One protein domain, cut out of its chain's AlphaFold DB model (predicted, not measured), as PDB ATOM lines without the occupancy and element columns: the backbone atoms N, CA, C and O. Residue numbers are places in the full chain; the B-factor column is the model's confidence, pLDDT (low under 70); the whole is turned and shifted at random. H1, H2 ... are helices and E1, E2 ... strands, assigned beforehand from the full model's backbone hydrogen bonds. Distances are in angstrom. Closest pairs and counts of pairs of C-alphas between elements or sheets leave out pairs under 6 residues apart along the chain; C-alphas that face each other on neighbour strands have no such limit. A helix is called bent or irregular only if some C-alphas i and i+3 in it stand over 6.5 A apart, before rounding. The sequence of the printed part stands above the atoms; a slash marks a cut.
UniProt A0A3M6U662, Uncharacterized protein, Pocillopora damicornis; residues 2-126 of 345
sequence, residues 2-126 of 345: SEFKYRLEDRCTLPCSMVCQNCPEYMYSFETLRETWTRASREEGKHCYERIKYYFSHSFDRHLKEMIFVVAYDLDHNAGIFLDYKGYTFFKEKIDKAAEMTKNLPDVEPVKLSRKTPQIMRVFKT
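Overview. This is residues 2 to 126 of the 345 residues of an uncharacterized protein of Pocillopora damicornis (UniProt A0A3M6U662). A strongly twisted sheet of five strands makes one end of the domain; from it helices H2 and H4 reach away, and H3 folds back beside H2. H1 lies off the sheet. The 125 printed residues run H1 E1 E2 H2 H3 E3 E4 H4 E5, four named helices and five named strands of mixed class; the antiparallel sheet has the order E1 E5 E3 E4 E2. The whole is compact, with a radius of gyration of the C-alphas of 15.3 A and spans of 42 by 35 by 20 A.

Arrangement. Start at H1, residues 2 to 8, which touches no helix. E1, residues 17 to 19, neighbours E5, residues 120 to 122: N 18 and O 121 are 2.9 A apart, within hydrogen-bond range. E2, residues 26 to 29, neighbours E4, residues 79 to 83, with N 28 and O 83 at 2.8 A. E3, residues 69 to 73, forms a hairpin with E4, with N 70 and O 82 at 2.8 A, and neighbours E5, with N 71 and O 120 at 2.8 A. H2, residues 30 to 44, only grazes the sheet with residues 30 to 33. With residues 38 to 42 alone it touches H3, residues 46 to 64, in a helical hairpin, a shallow tilt of 28 degrees, opposite ways; the closest C-alphas, of Ser 41 and Tyr 49, are 4.8 A apart. E2, H2, H3 and E3 make a split strand-helix-strand unit, two strands of one sheet joined through helices, with E4 between them in the sheet; its crossover is right-handed. H4, residues 85 to 99, is on the sheet at a height over the sheet of 11.9 A, over E4, and makes two layers with it, a helix on one face of a sheet. Its residues 95 to 99 alone touch residues 48 to 55 of H3, at a steep tilt of 47 degrees; the closest C-alphas, of Cys 48 and Ala 99, are 5.3 A apart. Every O i to N i+4 pair is within hydrogen-bond range in H1, H2 and H4, and 11 of 15 in H3.

Along the chain. Find C-alpha 2 at (92.633, 243.409, 174.269), where H1 begins. H2 is 21.1 A long, H4 20.8 A and H3 25.2 A; H3 has a kink of 53 degrees near residue 58 and is irregular, but only just, with C-alphas 57 and 60 6.7 A apart. E5 ends at C-alpha 122, (104.777, 245.472, 165.478).

Size, cuts and confidence. The two C-alphas farthest apart, of Thr 13 and Gly 45, are 44.4 A apart. The printed part has no cut, and its long link is H4 to E5, residues 100 to 119, of which 111 to 112 pair antiparallel with 26 to 27 of E2. Residues 2 to 15 and 102 have pLDDT under 70.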
ATOM      1  N   SER A   2      93.618 244.429 174.688       45.88
ATOM      2  CA  SER A   2      92.633 243.409 174.269       45.88
ATOM      3  C   SER A   2      92.256 243.496 172.786       45.88
ATOM      4  O   SER A   2      92.176 242.470 172.125       45.88
ATOM      5  N   GLU A   3      92.117 244.706 172.244       46.28
ATOM      6  CA  GLU A   3      91.667 244.921 170.862       46.28
ATOM      7  C   GLU A   3      92.696 244.491 169.798       46.28
ATOM      8  O   GLU A   3      92.330 243.969 168.751       46.28
ATOM      9  N   PHE A   4      93.997 244.632 170.080       49.59
ATOM     10  CA  PHE A   4      95.060 244.146 169.189       49.59
ATOM     11  C   PHE A   4      95.197 242.617 169.242       49.59
ATOM     12  O   PHE A   4      95.516 241.984 168.239       49.59
ATOM     13  N   LYS A   5      94.903 242.019 170.405       45.59
ATOM     14  CA  LYS A   5      94.931 240.568 170.609       45.59
ATOM     15  C   LYS A   5      93.739 239.869 169.944       45.59
ATOM     16  O   LYS A   5      93.947 238.858 169.293       45.59
ATOM     17  N   TYR A   6      92.543 240.460 170.030       47.28
ATOM     18  CA  TYR A   6      91.348 240.011 169.295       47.28
ATOM     19  C   TYR A   6      91.563 240.047 167.783       47.28
ATOM     20  O   TYR A   6      91.136 239.166 167.050       47.28
ATOM     21  N   ARG A   7      92.282 241.067 167.319       44.31
ATOM     22  CA  ARG A   7      92.668 241.210 165.923       44.31
ATOM     23  C   ARG A   7      93.662 240.105 165.501       44.31
ATOM     24  O   ARG A   7      93.469 239.488 164.464       44.31
ATOM     25  N   LEU A   8      94.666 239.758 166.307       46.16
ATOM     26  CA  LEU A   8      95.661 238.717 165.968       46.16
ATOM     27  C   LEU A   8      95.097 237.305 165.693       46.16
ATOM     28  O   LEU A   8      95.786 236.503 165.057       46.16
ATOM     29  N   GLU A   9      93.879 236.995 166.144       47.47
ATOM     30  CA  GLU A   9      93.195 235.728 165.839       47.47
ATOM     31  C   GLU A   9      92.730 235.648 164.369       47.47
ATOM     32  O   GLU A   9      92.635 234.553 163.817       47.47
ATOM     33  N   ASP A  10      92.601 236.790 163.687       43.41
ATOM     34  CA  ASP A  10      92.210 236.918 162.279       43.41
ATOM     35  C   ASP A  10      93.459 237.138 161.393       43.41
ATOM     36  O   ASP A  10      93.791 238.233 160.928       43.41
ATOM     37  N   ARG A  11      94.258 236.077 161.216       47.00
ATOM     38  CA  ARG A  11      95.654 236.130 160.711       47.00
ATOM     39  C   ARG A  11      95.867 236.624 159.265       47.00
ATOM     40  O   ARG A  11      97.005 236.586 158.795       47.00
ATOM     41  N   CYS A  12      94.847 237.099 158.549       43.94
ATOM     42  CA  CYS A  12      94.977 237.474 157.131       43.94
ATOM     43  C   CYS A  12      94.751 238.956 156.786       43.94
ATOM     44  O   CYS A  12      95.026 239.325 155.647       43.94
ATOM     45  N   THR A  13      94.322 239.826 157.707       43.56
ATOM     46  CA  THR A  13      93.867 241.186 157.321       43.56
ATOM     47  C   THR A  13      94.458 242.349 158.118       43.56
ATOM     48  O   THR A  13      94.116 243.502 157.854       43.56
ATOM     49  N   LEU A  14      95.383 242.109 159.053       48.12
ATOM     50  CA  LEU A  14      95.875 243.178 159.928       48.12
ATOM     51  C   LEU A  14      97.165 243.853 159.473       48.12
ATOM     52  O   LEU A  14      98.082 243.183 158.985       48.12
ATOM     53  N   PRO A  15      97.290 245.176 159.709       54.91
ATOM     54  CA  PRO A  15      98.544 245.881 159.515       54.91
ATOM     55  C   PRO A  15      99.634 245.229 160.374       54.91
ATOM     56  O   PRO A  15      99.451 245.035 161.574       54.91
ATOM     57  N   CYS A  16     100.800 244.930 159.788       75.44
ATOM     58  CA  CYS A  16     101.944 244.377 160.532       75.44
ATOM     59  C   CYS A  16     102.509 245.348 161.586       75.44
ATOM     60  O   CYS A  16     103.392 244.978 162.357       75.44
ATOM     61  N   SER A  17     102.008 246.584 161.612       81.69
ATOM     62  CA  SER A  17     102.362 247.622 162.567       81.69
ATOM     63  C   SER A  17     101.177 248.541 162.854       81.69
ATOM     64  O   SER A  17     100.462 248.914 161.926       81.69
ATOM     65  N   MET A  18     101.017 248.975 164.101       86.94
ATOM     66  CA  MET A  18     100.016 249.966 164.504       86.94
ATOM     67  C   MET A  18     100.591 250.925 165.543       86.94
ATOM     68  O   MET A  18     101.405 250.524 166.372       86.94
ATOM     69  N   VAL A  19     100.138 252.179 165.539       85.12
ATOM     70  CA  VAL A  19     100.477 253.123 166.612       85.12
ATOM     71  C   VAL A  19      99.869 252.628 167.922       85.12
ATOM     72  O   VAL A  19      98.685 252.296 167.997       85.12
ATOM     73  N   CYS A  20     100.695 252.551 168.954       83.38
ATOM     74  CA  CYS A  20     100.287 252.183 170.291       83.38
ATOM     75  C   CYS A  20      99.683 253.389 171.002       83.38
ATOM     76  O   CYS A  20     100.363 254.389 171.204       83.38
ATOM     77  N   GLN A  21      98.415 253.285 171.400       78.69
ATOM     78  CA  GLN A  21      97.751 254.360 172.140       78.69
ATOM     79  C   GLN A  21      98.054 254.321 173.644       78.69
ATOM     80  O   GLN A  21      98.176 255.368 174.259       78.69
ATOM     81  N   ASN A  22      98.217 253.122 174.218       79.88
ATOM     82  CA  ASN A  22      98.373 252.901 175.662       79.88
ATOM     83  C   ASN A  22      99.468 251.863 175.937       79.88
ATOM     84  O   ASN A  22      99.206 250.788 176.482       79.88
ATOM     85  N   CYS A  23     100.680 252.143 175.473       81.31
ATOM     86  CA  CYS A  23     101.824 251.287 175.752       81.31
ATOM     87  C   CYS A  23     102.368 251.559 177.164       81.31
ATOM     88  O   CYS A  23     102.370 252.715 177.591       81.31
ATOM     89  N   PRO A  24     102.824 250.521 177.892       82.31
ATOM     90  CA  PRO A  24     103.531 250.712 179.152       82.31
ATOM     91  C   PRO A  24     104.699 251.692 179.015       82.31
ATOM     92  O   PRO A  24     105.413 251.694 178.017       82.31
ATOM     93  N   GLU A  25     104.903 252.519 180.033       77.12
ATOM     94  CA  GLU A  25     106.003 253.488 180.051       77.12
ATOM     95  C   GLU A  25     107.373 252.824 180.225       77.12
ATOM     96  O   GLU A  25     108.361 253.293 179.665       77.12
ATOM     97  N   TYR A  26     107.408 251.715 180.961       83.94
ATOM     98  CA  TYR A  26     108.594 250.906 181.202       83.94
ATOM     99  C   TYR A  26     108.502 249.610 180.398       83.94
ATOM    100  O   TYR A  26     107.516 248.873 180.501       83.94
ATOM    101  N   MET A  27     109.519 249.338 179.584       91.19
ATOM    102  CA  MET A  27     109.575 248.168 178.707       91.19
ATOM    103  C   MET A  27     110.966 247.550 178.649       91.19
ATOM    104  O   MET A  27     111.969 248.191 178.931       91.19
ATOM    105  N   TYR A  28     111.046 246.298 178.220       93.00
ATOM    106  CA  TYR A  28     112.283 245.533 178.174       93.00
ATOM    107  C   TYR A  28     112.908 245.621 176.782       93.00
ATOM    108  O   TYR A  28     112.309 245.186 175.797       93.00
ATOM    109  N   SER A  29     114.115 246.179 176.694       93.19
ATOM    110  CA  SER A  29     114.881 246.260 175.443       93.19
ATOM    111  C   SER A  29     115.264 244.865 174.948       93.19
ATOM    112  O   SER A  29     115.984 244.135 175.629       93.19
ATOM    113  N   PHE A  30     114.832 244.498 173.738       94.00
ATOM    114  CA  PHE A  30     115.168 243.209 173.127       94.00
ATOM    115  C   PHE A  30     116.683 243.004 172.999       94.00
ATOM    116  O   PHE A  30     117.181 241.907 173.251       94.00
ATOM    117  N   GLU A  31     117.423 244.046 172.611       90.69
ATOM    118  CA  GLU A  31     118.877 243.953 172.449       90.69
ATOM    119  C   GLU A  31     119.554 243.714 173.807       90.69
ATOM    120  O   GLU A  31     120.410 242.834 173.905       90.69
ATOM    121  N   THR A  32     119.113 244.409 174.862       90.25
ATOM    122  CA  THR A  32     119.623 244.222 176.230       90.25
ATOM    123  C   THR A  32     119.327 242.814 176.740       90.25
ATOM    124  O   THR A  32     120.234 242.142 177.223       90.25
ATOM    125  N   LEU A  33     118.093 242.322 176.564       92.44
ATOM    126  CA  LEU A  33     117.711 240.948 176.917       92.44
ATOM    127  C   LEU A  33     118.622 239.929 176.235       92.44
ATOM    128  O   LEU A  33     119.237 239.085 176.886       92.44
ATOM    129  N   ARG A  34     118.754 240.043 174.909       92.06
ATOM    130  CA  ARG A  34     119.573 239.140 174.100       92.06
ATOM    131  C   ARG A  34     121.017 239.113 174.583       92.06
ATOM    132  O   ARG A  34     121.595 238.035 174.691       92.06
ATOM    133  N   GLU A  35     121.612 240.268 174.850       90.75
ATOM    134  CA  GLU A  35     123.014 240.372 175.253       90.75
ATOM    135  C   GLU A  35     123.268 239.879 176.670       90.75
ATOM    136  O   GLU A  35     124.217 239.123 176.883       90.75
ATOM    137  N   THR A  36     122.423 240.272 177.621       90.12
ATOM    138  CA  THR A  36     122.526 239.839 179.016       90.12
ATOM    139  C   THR A  36     122.401 238.325 179.117       90.12
ATOM    140  O   THR A  36     123.264 237.675 179.702       90.12
ATOM    141  N   TRP A  37     121.403 237.736 178.459       91.69
ATOM    142  CA  TRP A  37     121.205 236.288 178.480       91.69
ATOM    143  C   TRP A  37     122.298 235.536 177.723       91.69
ATOM    144  O   TRP A  37     122.817 234.547 178.223       91.69
ATOM    145  N   THR A  38     122.744 236.044 176.569       90.31
ATOM    146  CA  THR A  38     123.871 235.444 175.831       90.31
ATOM    147  C   THR A  38     125.164 235.437 176.656       90.31
ATOM    148  O   THR A  38     125.954 234.496 176.554       90.31
ATOM    149  N   ARG A  39     125.398 236.480 177.463       90.12
ATOM    150  CA  ARG A  39     126.556 236.585 178.361       90.12
ATOM    151  C   ARG A  39     126.442 235.618 179.536       90.12
ATOM    152  O   ARG A  39     127.362 234.834 179.735       90.12
ATOM    153  N   ALA A  40     125.298 235.598 180.218       88.69
ATOM    154  CA  ALA A  40     125.037 234.675 181.321       88.69
ATOM    155  C   ALA A  40     125.192 233.208 180.886       88.69
ATOM    156  O   ALA A  40     125.847 232.415 181.555       88.69
ATOM    157  N   SER A  41     124.688 232.847 179.702       88.75
ATOM    158  CA  SER A  41     124.870 231.500 179.150       88.75
ATOM    159  C   SER A  41     126.328 231.161 178.837       88.75
ATOM    160  O   SER A  41     126.708 229.995 178.900       88.75
ATOM    161  N   ARG A  42     127.161 232.153 178.490       89.19
ATOM    162  CA  ARG A  42     128.605 231.952 178.290       89.19
ATOM    163  C   ARG A  42     129.321 231.671 179.610       89.19
ATOM    164  O   ARG A  42     130.216 230.833 179.618       89.19
ATOM    165  N   GLU A  43     128.931 232.359 180.678       88.06
ATOM    166  CA  GLU A  43     129.471 232.162 182.029       88.06
ATOM    167  C   GLU A  43     129.073 230.796 182.607       88.06
ATOM    168  O   GLU A  43     129.890 230.154 183.259       88.06
ATOM    169  N   GLU A  44     127.865 230.313 182.300       86.56
ATOM    170  CA  GLU A  44     127.397 228.980 182.712       86.56
ATOM    171  C   GLU A  44     128.132 227.847 181.968       86.56
ATOM    172  O   GLU A  44     128.408 226.790 182.533       86.56
ATOM    173  N   GLY A  45     128.473 228.051 180.689       88.75
ATOM    174  CA  GLY A  45     129.337 227.137 179.946       88.75
ATOM    175  C   GLY A  45     129.082 227.082 178.441       88.75
ATOM    176  O   GLY A  45     128.048 227.501 177.918       88.75
ATOM    177  N   LYS A  46     130.041 226.495 177.713       89.94
ATOM    178  CA  LYS A  46     130.038 226.439 176.239       89.94
ATOM    179  C   LYS A  46     128.760 225.823 175.653       89.94
ATOM    180  O   LYS A  46     128.219 226.365 174.694       89.94
ATOM    181  N   HIS A  47     128.264 224.734 176.241       89.75
ATOM    182  CA  HIS A  47     127.054 224.051 175.771       89.75
ATOM    183  C   HIS A  47     125.810 224.955 175.847       89.75
ATOM    184  O   HIS A  47     125.085 225.100 174.865       89.75
ATOM    185  N   CYS A  48     125.604 225.631 176.983       88.31
ATOM    186  CA  CYS A  48     124.497 226.570 177.182       88.31
ATOM    187  C   CYS A  48     124.556 227.727 176.166       88.31
ATOM    188  O   CYS A  48     123.577 228.040 175.483       88.31
ATOM    189  N   TYR A  49     125.747 228.301 175.983       90.44
ATOM    190  CA  TYR A  49     125.990 229.358 175.005       90.44
ATOM    191  C   TYR A  49     125.660 228.953 173.558       90.44
ATOM    192  O   TYR A  49     125.025 229.717 172.824       90.44
ATOM    193  N   GLU A  50     126.070 227.756 173.131       91.19
ATOM    194  CA  GLU A  50     125.787 227.243 171.785       91.19
ATOM    195  C   GLU A  50     124.287 227.025 171.559       91.19
ATOM    196  O   GLU A  50     123.766 227.386 170.500       91.19
ATOM    197  N   ARG A  51     123.566 226.538 172.574       91.00
ATOM    198  CA  ARG A  51     122.108 226.367 172.513       91.00
ATOM    199  C   ARG A  51     121.366 227.688 172.387       91.00
ATOM    200  O   ARG A  51     120.458 227.796 171.565       91.00
ATOM    201  N   ILE A  52     121.777 228.713 173.130       90.31
ATOM    202  CA  ILE A  52     121.189 230.051 172.999       90.31
ATOM    203  C   ILE A  52     121.449 230.652 171.622       90.31
ATOM    204  O   ILE A  52     120.527 231.165 170.982       90.31
ATOM    205  N   LYS A  53     122.673 230.528 171.103       89.81
ATOM    206  CA  LYS A  53     122.974 230.934 169.724       89.81
ATOM    207  C   LYS A  53     122.107 230.203 168.705       89.81
ATOM    208  O   LYS A  53     121.569 230.836 167.790       89.81
ATOM    209  N   TYR A  54     121.952 228.890 168.868       90.19
ATOM    210  CA  TYR A  54     121.098 228.083 168.009       90.19
ATOM    211  C   TYR A  54     119.642 228.543 168.084       90.19
ATOM    212  O   TYR A  54     118.999 228.696 167.046       90.19
ATOM    213  N   TYR A  55     119.139 228.833 169.287       91.50
ATOM    214  CA  TYR A  55     117.787 229.335 169.480       91.50
ATOM    215  C   TYR A  55     117.547 230.619 168.685       91.50
ATOM    216  O   TYR A  55     116.613 230.660 167.886       91.50
ATOM    217  N   PHE A  56     118.405 231.632 168.840       89.31
ATOM    218  CA  PHE A  56     118.255 232.906 168.129       89.31
ATOM    219  C   PHE A  56     118.346 232.760 166.607       89.31
ATOM    220  O   PHE A  56     117.706 233.522 165.886       89.31
ATOM    221  N   SER A  57     119.111 231.779 166.128       86.31
ATOM    222  CA  SER A  57     119.346 231.569 164.696       86.31
ATOM    223  C   SER A  57     118.277 230.696 164.025       86.31
ATOM    224  O   SER A  57     118.019 230.871 162.839       86.31
ATOM    225  N   HIS A  58     117.645 229.772 164.762       84.25
ATOM    226  CA  HIS A  58     116.776 228.738 164.174       84.25
ATOM    227  C   HIS A  58     115.411 228.600 164.858       84.25
ATOM    228  O   HIS A  58     114.398 228.433 164.185       84.25
ATOM    229  N   SER A  59     115.349 228.660 166.192       86.75
ATOM    230  CA  SER A  59     114.094 228.425 166.928       86.75
ATOM    231  C   SER A  59     113.272 229.690 167.150       86.75
ATOM    232  O   SER A  59     112.057 229.591 167.329       86.75
ATOM    233  N   PHE A  60     113.906 230.864 167.122       88.62
ATOM    234  CA  PHE A  60     113.266 232.139 167.429       88.62
ATOM    235  C   PHE A  60     112.129 232.485 166.457       88.62
ATOM    236  O   PHE A  60     111.127 233.032 166.906       88.62
ATOM    237  N   ASP A  61     112.207 232.085 165.177       87.69
ATOM    238  CA  ASP A  61     111.149 232.339 164.176       87.69
ATOM    239  C   ASP A  61     109.765 231.835 164.618       87.69
ATOM    240  O   ASP A  61     108.750 232.487 164.368       87.69
ATOM    241  N   ARG A  62     109.722 230.693 165.321       85.12
ATOM    242  CA  ARG A  62     108.467 230.102 165.806       85.12
ATOM    243  C   ARG A  62     107.790 230.994 166.840       85.12
ATOM    244  O   ARG A  62     106.598 231.245 166.738       85.12
ATOM    245  N   HIS A  63     108.562 231.507 167.794       87.25
ATOM    246  CA  HIS A  63     108.036 232.336 168.879       87.25
ATOM    247  C   HIS A  63     107.874 233.806 168.472       87.25
ATOM    248  O   HIS A  63     107.062 234.518 169.052       87.25
ATOM    249  N   LEU A  64     108.607 234.266 167.456       86.56
ATOM    250  CA  LEU A  64     108.541 235.633 166.940       86.56
ATOM    251  C   LEU A  64     107.111 236.050 166.563       86.56
ATOM    252  O   LEU A  64     106.698 237.170 166.849       86.56
ATOM    253  N   LYS A  65     106.347 235.124 165.973       83.56
ATOM    254  CA  LYS A  65     104.952 235.327 165.545       83.56
ATOM    255  C   LYS A  65     103.964 235.403 166.712       83.56
ATOM    256  O   LYS A  65     102.840 235.859 166.526       83.56
ATOM    257  N   GLU A  66     104.367 234.940 167.892       85.94
ATOM    258  CA  GLU A  66     103.562 234.938 169.121       85.94
ATOM    259  C   GLU A  66     103.824 236.189 169.977       85.94
ATOM    260  O   GLU A  66     103.100 236.448 170.937       85.94
ATOM    261  N   MET A  67     104.842 236.977 169.621       87.75
ATOM    262  CA  MET A  67     105.258 238.166 170.354       87.75
ATOM    263  C   MET A  67     104.788 239.448 169.670       87.75
ATOM    264  O   MET A  67     104.849 239.606 168.450       87.75
ATOM    265  N   ILE A  68     104.358 240.398 170.498       90.12
ATOM    266  CA  ILE A  68     104.093 241.772 170.085       90.12
ATOM    267  C   ILE A  68     105.273 242.603 170.557       90.12
ATOM    268  O   ILE A  68     105.536 242.690 171.755       90.12
ATOM    269  N   PHE A  69     105.969 243.216 169.611       93.69
ATOM    270  CA  PHE A  69     107.056 244.132 169.905       93.69
ATOM    271  C   PHE A  69     106.559 245.565 169.853       93.69
ATOM    272  O   PHE A  69     105.614 245.880 169.131       93.69
ATOM    273  N   VAL A  70     107.237 246.450 170.567       94.00
ATOM    274  CA  VAL A  70     107.034 247.891 170.488       94.00
ATOM    275  C   VAL A  70     108.303 248.511 169.940       94.00
ATOM    276  O   VAL A  70     109.381 248.339 170.494       94.00
ATOM    277  N   VAL A  71     108.190 249.219 168.825       94.31
ATOM    278  CA  VAL A  71     109.266 250.036 168.275       94.31
ATOM    279  C   VAL A  71     109.095 251.439 168.829       94.31
ATOM    280  O   VAL A  71     108.059 252.069 168.606       94.31
ATOM    281  N   ALA A  72     110.088 251.910 169.568       92.75
ATOM    282  CA  ALA A  72     110.037 253.189 170.264       92.75
ATOM    283  C   ALA A  72     111.437 253.793 170.386       92.75
ATOM    284  O   ALA A  72     112.417 253.205 169.925       92.75
ATOM    285  N   TYR A  73     111.508 254.965 171.006       88.44
ATOM    286  CA  TYR A  73     112.753 255.585 171.428       88.44
ATOM    287  C   TYR A  73     112.894 255.470 172.943       88.44
ATOM    288  O   TYR A  73     111.909 255.667 173.660       88.44
ATOM    289  N   ASP A  74     114.095 255.164 173.423       83.19
ATOM    290  CA  ASP A  74     114.435 255.319 174.838       83.19
ATOM    291  C   ASP A  74     114.622 256.807 175.204       83.19
ATOM    292  O   ASP A  74     114.449 257.704 174.368       83.19
ATOM    293  N   LEU A  75     114.925 257.082 176.476       74.38
ATOM    294  CA  LEU A  75     115.204 258.444 176.943       74.38
ATOM    295  C   LEU A  75     116.463 259.047 176.304       74.38
ATOM    296  O   LEU A  75     116.505 260.253 176.096       74.38
ATOM    297  N   ASP A  76     117.421 258.215 175.893       70.25
ATOM    298  CA  ASP A  76     118.651 258.639 175.211       70.25
ATOM    299  C   ASP A  76     118.454 258.840 173.697       70.25
ATOM    300  O   ASP A  76     119.419 259.012 172.938       70.25
ATOM    301  N   HIS A  77     117.199 258.831 173.240       77.00
ATOM    302  CA  HIS A  77     116.787 258.992 171.851       77.00
ATOM    303  C   HIS A  77     117.349 257.931 170.889       77.00
ATOM    304  O   HIS A  77     117.462 258.184 169.685       77.00
ATOM    305  N   ASN A  78     117.638 256.722 171.371       83.19
ATOM    306  CA  ASN A  78     117.934 255.579 170.515       83.19
ATOM    307  C   ASN A  78     116.648 254.842 170.156       83.19
ATOM    308  O   ASN A  78     115.818 254.537 171.012       83.19
ATOM    309  N   ALA A  79     116.495 254.510 168.878       90.44
ATOM    310  CA  ALA A  79     115.390 253.686 168.424       90.44
ATOM    311  C   ALA A  79     115.661 252.211 168.755       90.44
ATOM    312  O   ALA A  79     116.742 251.690 168.469       90.44
ATOM    313  N   GLY A  80     114.671 251.523 169.315       92.88
ATOM    314  CA  GLY A  80     114.809 250.141 169.762       92.88
ATOM    315  C   GLY A  80     113.560 249.303 169.538       92.88
ATOM    316  O   GLY A  80     112.498 249.805 169.162       92.88
ATOM    317  N   ILE A  81     113.718 248.000 169.766       95.19
ATOM    318  CA  ILE A  81     112.636 247.018 169.812       95.19
ATOM    319  C   ILE A  81     112.460 246.621 171.274       95.19
ATOM    320  O   ILE A  81     113.414 246.180 171.916       95.19
ATOM    321  N   PHE A  82     111.245 246.754 171.779       95.12
ATOM    322  CA  PHE A  82     110.913 246.569 173.180       95.12
ATOM    323  C   PHE A  82     109.789 245.552 173.361       95.12
ATOM    324  O   PHE A  82     108.998 245.303 172.447       95.12
ATOM    325  N   LEU A  83     109.727 244.971 174.552       93.75
ATOM    326  CA  LEU A  83     108.674 244.070 175.004       93.75
ATOM    327  C   LEU A  83     108.021 244.652 176.257       93.75
ATOM    328  O   LEU A  83     108.706 245.197 177.121       93.75
ATOM    329  N   ASP A  84     106.707 244.494 176.389       90.62
ATOM    330  CA  ASP A  84     106.057 244.711 177.680       90.62
ATOM    331  C   ASP A  84     106.418 243.581 178.667       90.62
ATOM    332  O   ASP A  84     107.088 242.606 178.318       90.62
ATOM    333  N   TYR A  85     105.960 243.684 179.916       90.38
ATOM    334  CA  TYR A  85     106.232 242.664 180.936       90.38
ATOM    335  C   TYR A  85     105.744 241.258 180.544       90.38
ATOM    336  O   TYR A  85     106.389 240.253 180.852       90.38
ATOM    337  N   LYS A  86     104.622 241.163 179.822       89.12
ATOM    338  CA  LYS A  86     104.076 239.874 179.377       89.12
ATOM    339  C   LYS A  86     104.946 239.259 178.284       89.12
ATOM    340  O   LYS A  86     105.240 238.071 178.334       89.12
ATOM    341  N   GLY A  87     105.387 240.068 177.326       91.25
ATOM    342  CA  GLY A  87     106.333 239.675 176.291       91.25
ATOM    343  C   GLY A  87     107.683 239.275 176.880       91.25
ATOM    344  O   GLY A  87     108.224 238.246 176.492       91.25
ATOM    345  N   TYR A  88     108.189 240.028 177.860       93.56
ATOM    346  CA  TYR A  88     109.415 239.706 178.594       93.56
ATOM    347  C   TYR A  88     109.336 238.348 179.291       93.56
ATOM    348  O   TYR A  88     110.183 237.493 179.052       93.56
ATOM    349  N   THR A  89     108.313 238.132 180.119       91.75
ATOM    350  CA  THR A  89     108.153 236.887 180.890       91.75
ATOM    351  C   THR A  89     107.979 235.678 179.977       91.75
ATOM    352  O   THR A  89     108.677 234.679 180.148       91.75
ATOM    353  N   PHE A  90     107.137 235.800 178.948       92.19
ATOM    354  CA  PHE A  90     106.999 234.780 177.911       92.19
ATOM    355  C   PHE A  90     108.340 234.481 177.233       92.19
ATOM    356  O   PHE A  90     108.719 233.322 177.075       92.19
ATOM    357  N   PHE A  91     109.079 235.519 176.839       92.62
ATOM    358  CA  PHE A  91     110.330 235.340 176.121       92.62
ATOM    359  C   PHE A  91     111.414 234.708 177.000       92.62
ATOM    360  O   PHE A  91     112.080 233.774 176.550       92.62
ATOM    361  N   LYS A  92     111.530 235.146 178.259       92.50
ATOM    362  CA  LYS A  92     112.443 234.577 179.256       92.50
ATOM    363  C   LYS A  92     112.187 233.082 179.442       92.50
ATOM    364  O   LYS A  92     113.112 232.293 179.288       92.50
ATOM    365  N   GLU A  93     110.926 232.678 179.618       90.81
ATOM    366  CA  GLU A  93     110.546 231.266 179.764       90.81
ATOM    367  C   GLU A  93     110.970 230.413 178.553       90.81
ATOM    368  O   GLU A  93     111.451 229.287 178.707       90.81
ATOM    369  N   LYS A  94     110.815 230.933 177.326       91.19
ATOM    370  CA  LYS A  94     111.247 230.218 176.112       91.19
ATOM    371  C   LYS A  94     112.764 230.066 176.037       91.19
ATOM    372  O   LYS A  94     113.233 229.028 175.571       91.19
ATOM    373  N   ILE A  95     113.513 231.082 176.462       89.94
ATOM    374  CA  ILE A  95     114.980 231.078 176.450       89.94
ATOM    375  C   ILE A  95     115.519 230.155 177.550       89.94
ATOM    376  O   ILE A  95     116.358 229.315 177.237       89.94
ATOM    377  N   ASP A  96     114.993 230.227 178.777       88.94
ATOM    378  CA  ASP A  96     115.360 229.338 179.894       88.94
ATOM    379  C   ASP A  96     115.205 227.862 179.487       88.94
ATOM    380  O   ASP A  96     116.135 227.060 179.615       88.94
ATOM    381  N   LYS A  97     114.058 227.514 178.883       87.50
ATOM    382  CA  LYS A  97     113.794 226.164 178.358       87.50
ATOM    383  C   LYS A  97     114.753 225.761 177.238       87.50
ATOM    384  O   LYS A  97     115.156 224.605 177.161       87.50
ATOM    385  N   ALA A  98     115.102 226.686 176.346       86.19
ATOM    386  CA  ALA A  98     116.000 226.394 175.231       86.19
ATOM    387  C   ALA A  98     117.453 226.198 175.686       86.19
ATOM    388  O   ALA A  98     118.145 225.331 175.148       86.19
ATOM    389  N   ALA A  99     117.903 226.984 176.662       81.81
ATOM    390  CA  ALA A  99     119.249 226.938 177.213       81.81
ATOM    391  C   ALA A  99     119.521 225.714 178.091       81.81
ATOM    392  O   ALA A  99     120.685 225.342 178.217       81.81
ATOM    393  N   GLU A 100     118.476 225.112 178.679       81.69
ATOM    394  CA  GLU A 100     118.613 224.114 179.755       81.69
ATOM    395  C   GLU A 100     119.513 224.635 180.885       81.69
ATOM    396  O   GLU A 100     120.421 223.948 181.351       81.69
ATOM    397  N   MET A 101     119.309 225.891 181.296       72.12
ATOM    398  CA  MET A 101     120.150 226.462 182.342       72.12
ATOM    399  C   MET A 101     119.909 225.772 183.683       72.12
ATOM    400  O   MET A 101     118.767 225.542 184.081       72.12
ATOM    401  N   THR A 102     120.993 225.493 184.406       66.50
ATOM    402  CA  THR A 102     120.922 225.030 185.797       66.50
ATOM    403  C   THR A 102     120.539 226.152 186.760       66.50
ATOM    404  O   THR A 102     119.933 225.891 187.798       66.50
ATOM    405  N   LYS A 103     120.849 227.403 186.405       78.06
ATOM    406  CA  LYS A 103     120.407 228.618 187.099       78.06
ATOM    407  C   LYS A 103     119.467 229.421 186.206       78.06
ATOM    408  O   LYS A 103     119.715 229.539 185.015       78.06
ATOM    409  N   ASN A 104     118.424 230.014 186.784       80.31
ATOM    410  CA  ASN A 104     117.523 230.896 186.037       80.31
ATOM    411  C   ASN A 104     118.305 232.029 185.363       80.31
ATOM    412  O   ASN A 104     119.237 232.577 185.963       80.31
ATOM    413  N   LEU A 105     117.887 232.428 184.159       85.50
ATOM    414  CA  LEU A 105     118.437 233.616 183.520       85.50
ATOM    415  C   LEU A 105     118.318 234.839 184.438       85.50
ATOM    416  O   LEU A 105     117.277 235.025 185.088       85.50
ATOM    417  N   PRO A 106     119.342 235.709 184.454       89.75
ATOM    418  CA  PRO A 106     119.271 236.949 185.206       89.75
ATOM    419  C   PRO A 106     118.088 237.791 184.725       89.75
ATOM    420  O   PRO A 106     117.754 237.819 183.531       89.75
ATOM    421  N   ASP A 107     117.446 238.464 185.677       88.56
ATOM    422  CA  ASP A 107     116.457 239.478 185.355       88.56
ATOM    423  C   ASP A 107     117.121 240.673 184.677       88.56
ATOM    424  O   ASP A 107     118.285 240.997 184.914       88.56
ATOM    425  N   VAL A 108     116.369 241.302 183.781       87.56
ATOM    426  CA  VAL A 108     116.790 242.512 183.080       87.56
ATOM    427  C   VAL A 108     115.855 243.623 183.495       87.56
ATOM    428  O   VAL A 108     114.644 243.437 183.469       87.56
ATOM    429  N   GLU A 109     116.401 244.769 183.873       83.25
ATOM    430  CA  GLU A 109     115.588 245.910 184.272       83.25
ATOM    431  C   GLU A 109     114.877 246.529 183.056       83.25
ATOM    432  O   GLU A 109     115.461 246.620 181.966       83.25
ATOM    433  N   PRO A 110     113.601 246.928 183.194       87.25
ATOM    434  CA  PRO A 110     112.910 247.636 182.135       87.25
ATOM    435  C   PRO A 110     113.451 249.065 182.016       87.25
ATOM    436  O   PRO A 110     113.803 249.709 182.998       87.25
ATOM    437  N   VAL A 111     113.449 249.591 180.797       82.62
ATOM    438  CA  VAL A 111     113.830 250.969 180.499       82.62
ATOM    439  C   VAL A 111     112.598 251.822 180.252       82.62
ATOM    440  O   VAL A 111     111.599 251.365 179.687       82.62
ATOM    441  N   LYS A 112     112.680 253.085 180.658       82.38
ATOM    442  CA  LYS A 112     111.652 254.081 180.375       82.38
ATOM    443  C   LYS A 112     111.700 254.478 178.900       82.38
ATOM    444  O   LYS A 112     112.762 254.803 178.372       82.38
ATOM    445  N   LEU A 113     110.549 254.472 178.241       83.38
ATOM    446  CA  LEU A 113     110.419 254.899 176.852       83.38
ATOM    447  C   LEU A 113     110.032 256.372 176.753       83.38
ATOM    448  O   LEU A 113     109.285 256.907 177.574       83.38
ATOM    449  N   SER A 114     110.483 257.022 175.683       81.12
ATOM    450  CA  SER A 114     110.035 258.364 175.339       81.12
ATOM    451  C   SER A 114     108.551 258.356 174.966       81.12
ATOM    452  O   SER A 114     108.110 257.630 174.070       81.12
ATOM    453  N   ARG A 115     107.766 259.212 175.632       75.69
ATOM    454  CA  ARG A 115     106.356 259.472 175.283       75.69
ATOM    455  C   ARG A 115     106.197 260.494 174.150       75.69
ATOM    456  O   ARG A 115     105.092 260.690 173.658       75.69
ATOM    457  N   LYS A 116     107.286 261.155 173.738       70.31
ATOM    458  CA  LYS A 116     107.268 262.228 172.726       70.31
ATOM    459  C   LYS A 116     107.255 261.693 171.300       70.31
ATOM    460  O   LYS A 116     106.846 262.383 170.374       70.31
ATOM    461  N   THR A 117     107.713 260.460 171.122       77.88
ATOM    462  CA  THR A 117     107.732 259.784 169.827       77.88
ATOM    463  C   THR A 117     106.627 258.738 169.762       77.88
ATOM    464  O   THR A 117     106.439 258.017 170.746       77.88
ATOM    465  N   PRO A 118     105.940 258.585 168.615       83.38
ATOM    466  CA  PRO A 118     104.971 257.517 168.435       83.38
ATOM    467  C   PRO A 118     105.596 256.154 168.725       83.38
ATOM    468  O   PRO A 118     106.634 255.799 168.166       83.38
ATOM    469  N   GLN A 119     104.939 255.388 169.585       90.19
ATOM    470  CA  GLN A 119     105.306 254.008 169.859       90.19
ATOM    471  C   GLN A 119     104.539 253.117 168.891       90.19
ATOM    472  O   GLN A 119     103.333 253.286 168.716       90.19
ATOM    473  N   ILE A 120     105.218 252.191 168.224       91.62
ATOM    474  CA  ILE A 120     104.619 251.381 167.161       91.62
ATOM    475  C   ILE A 120     104.624 249.923 167.598       91.62
ATOM    476  O   ILE A 120     105.677 249.294 167.655       91.62
ATOM    477  N   MET A 121     103.447 249.363 167.865       91.44
ATOM    478  CA  MET A 121     103.304 247.919 168.027       91.44
ATOM    479  C   MET A 121     103.561 247.241 166.688       91.44
ATOM    480  O   MET A 121     103.016 247.661 165.667       91.44
ATOM    481  N   ARG A 122     104.373 246.191 166.681       91.44
ATOM    482  CA  ARG A 122     104.777 245.472 165.478       91.44
ATOM    483  C   ARG A 122     104.846 243.978 165.748       91.44
ATOM    484  O   ARG A 122     105.366 243.543 166.773       91.44
ATOM    485  N   VAL A 123     104.359 243.204 164.787       90.38
ATOM    486  CA  VAL A 123     104.532 241.748 164.749       90.38
ATOM    487  C   VAL A 123     105.366 241.415 163.524       90.38
ATOM    488  O   VAL A 123     105.118 241.924 162.429       90.38
ATOM    489  N   PHE A 124     106.380 240.577 163.707       90.06
ATOM    490  CA  PHE A 124     107.272 240.177 162.627       90.06
ATOM    491  C   PHE A 124     106.862 238.807 162.097       90.06
ATOM    492  O   PHE A 124     106.718 237.850 162.853       90.06
ATOM    493  N   LYS A 125     106.660 238.723 160.779       86.12
ATOM    494  CA  LYS A 125     106.213 237.493 160.113       86.12
ATOM    495  C   LYS A 125     107.326 236.466 159.973       86.12
ATOM    496  O   LYS A 125     107.033 235.276 159.950       86.12
ATOM    497  N   THR A 126     108.571 236.912 159.846       89.25
ATOM    498  CA  THR A 126     109.729 236.034 159.675       89.25
ATOM    499  C   THR A 126     110.936 236.572 160.432       89.25
ATOM    500  O   THR A 126     111.080 237.784 160.625       89.25
TER     501      THR A 126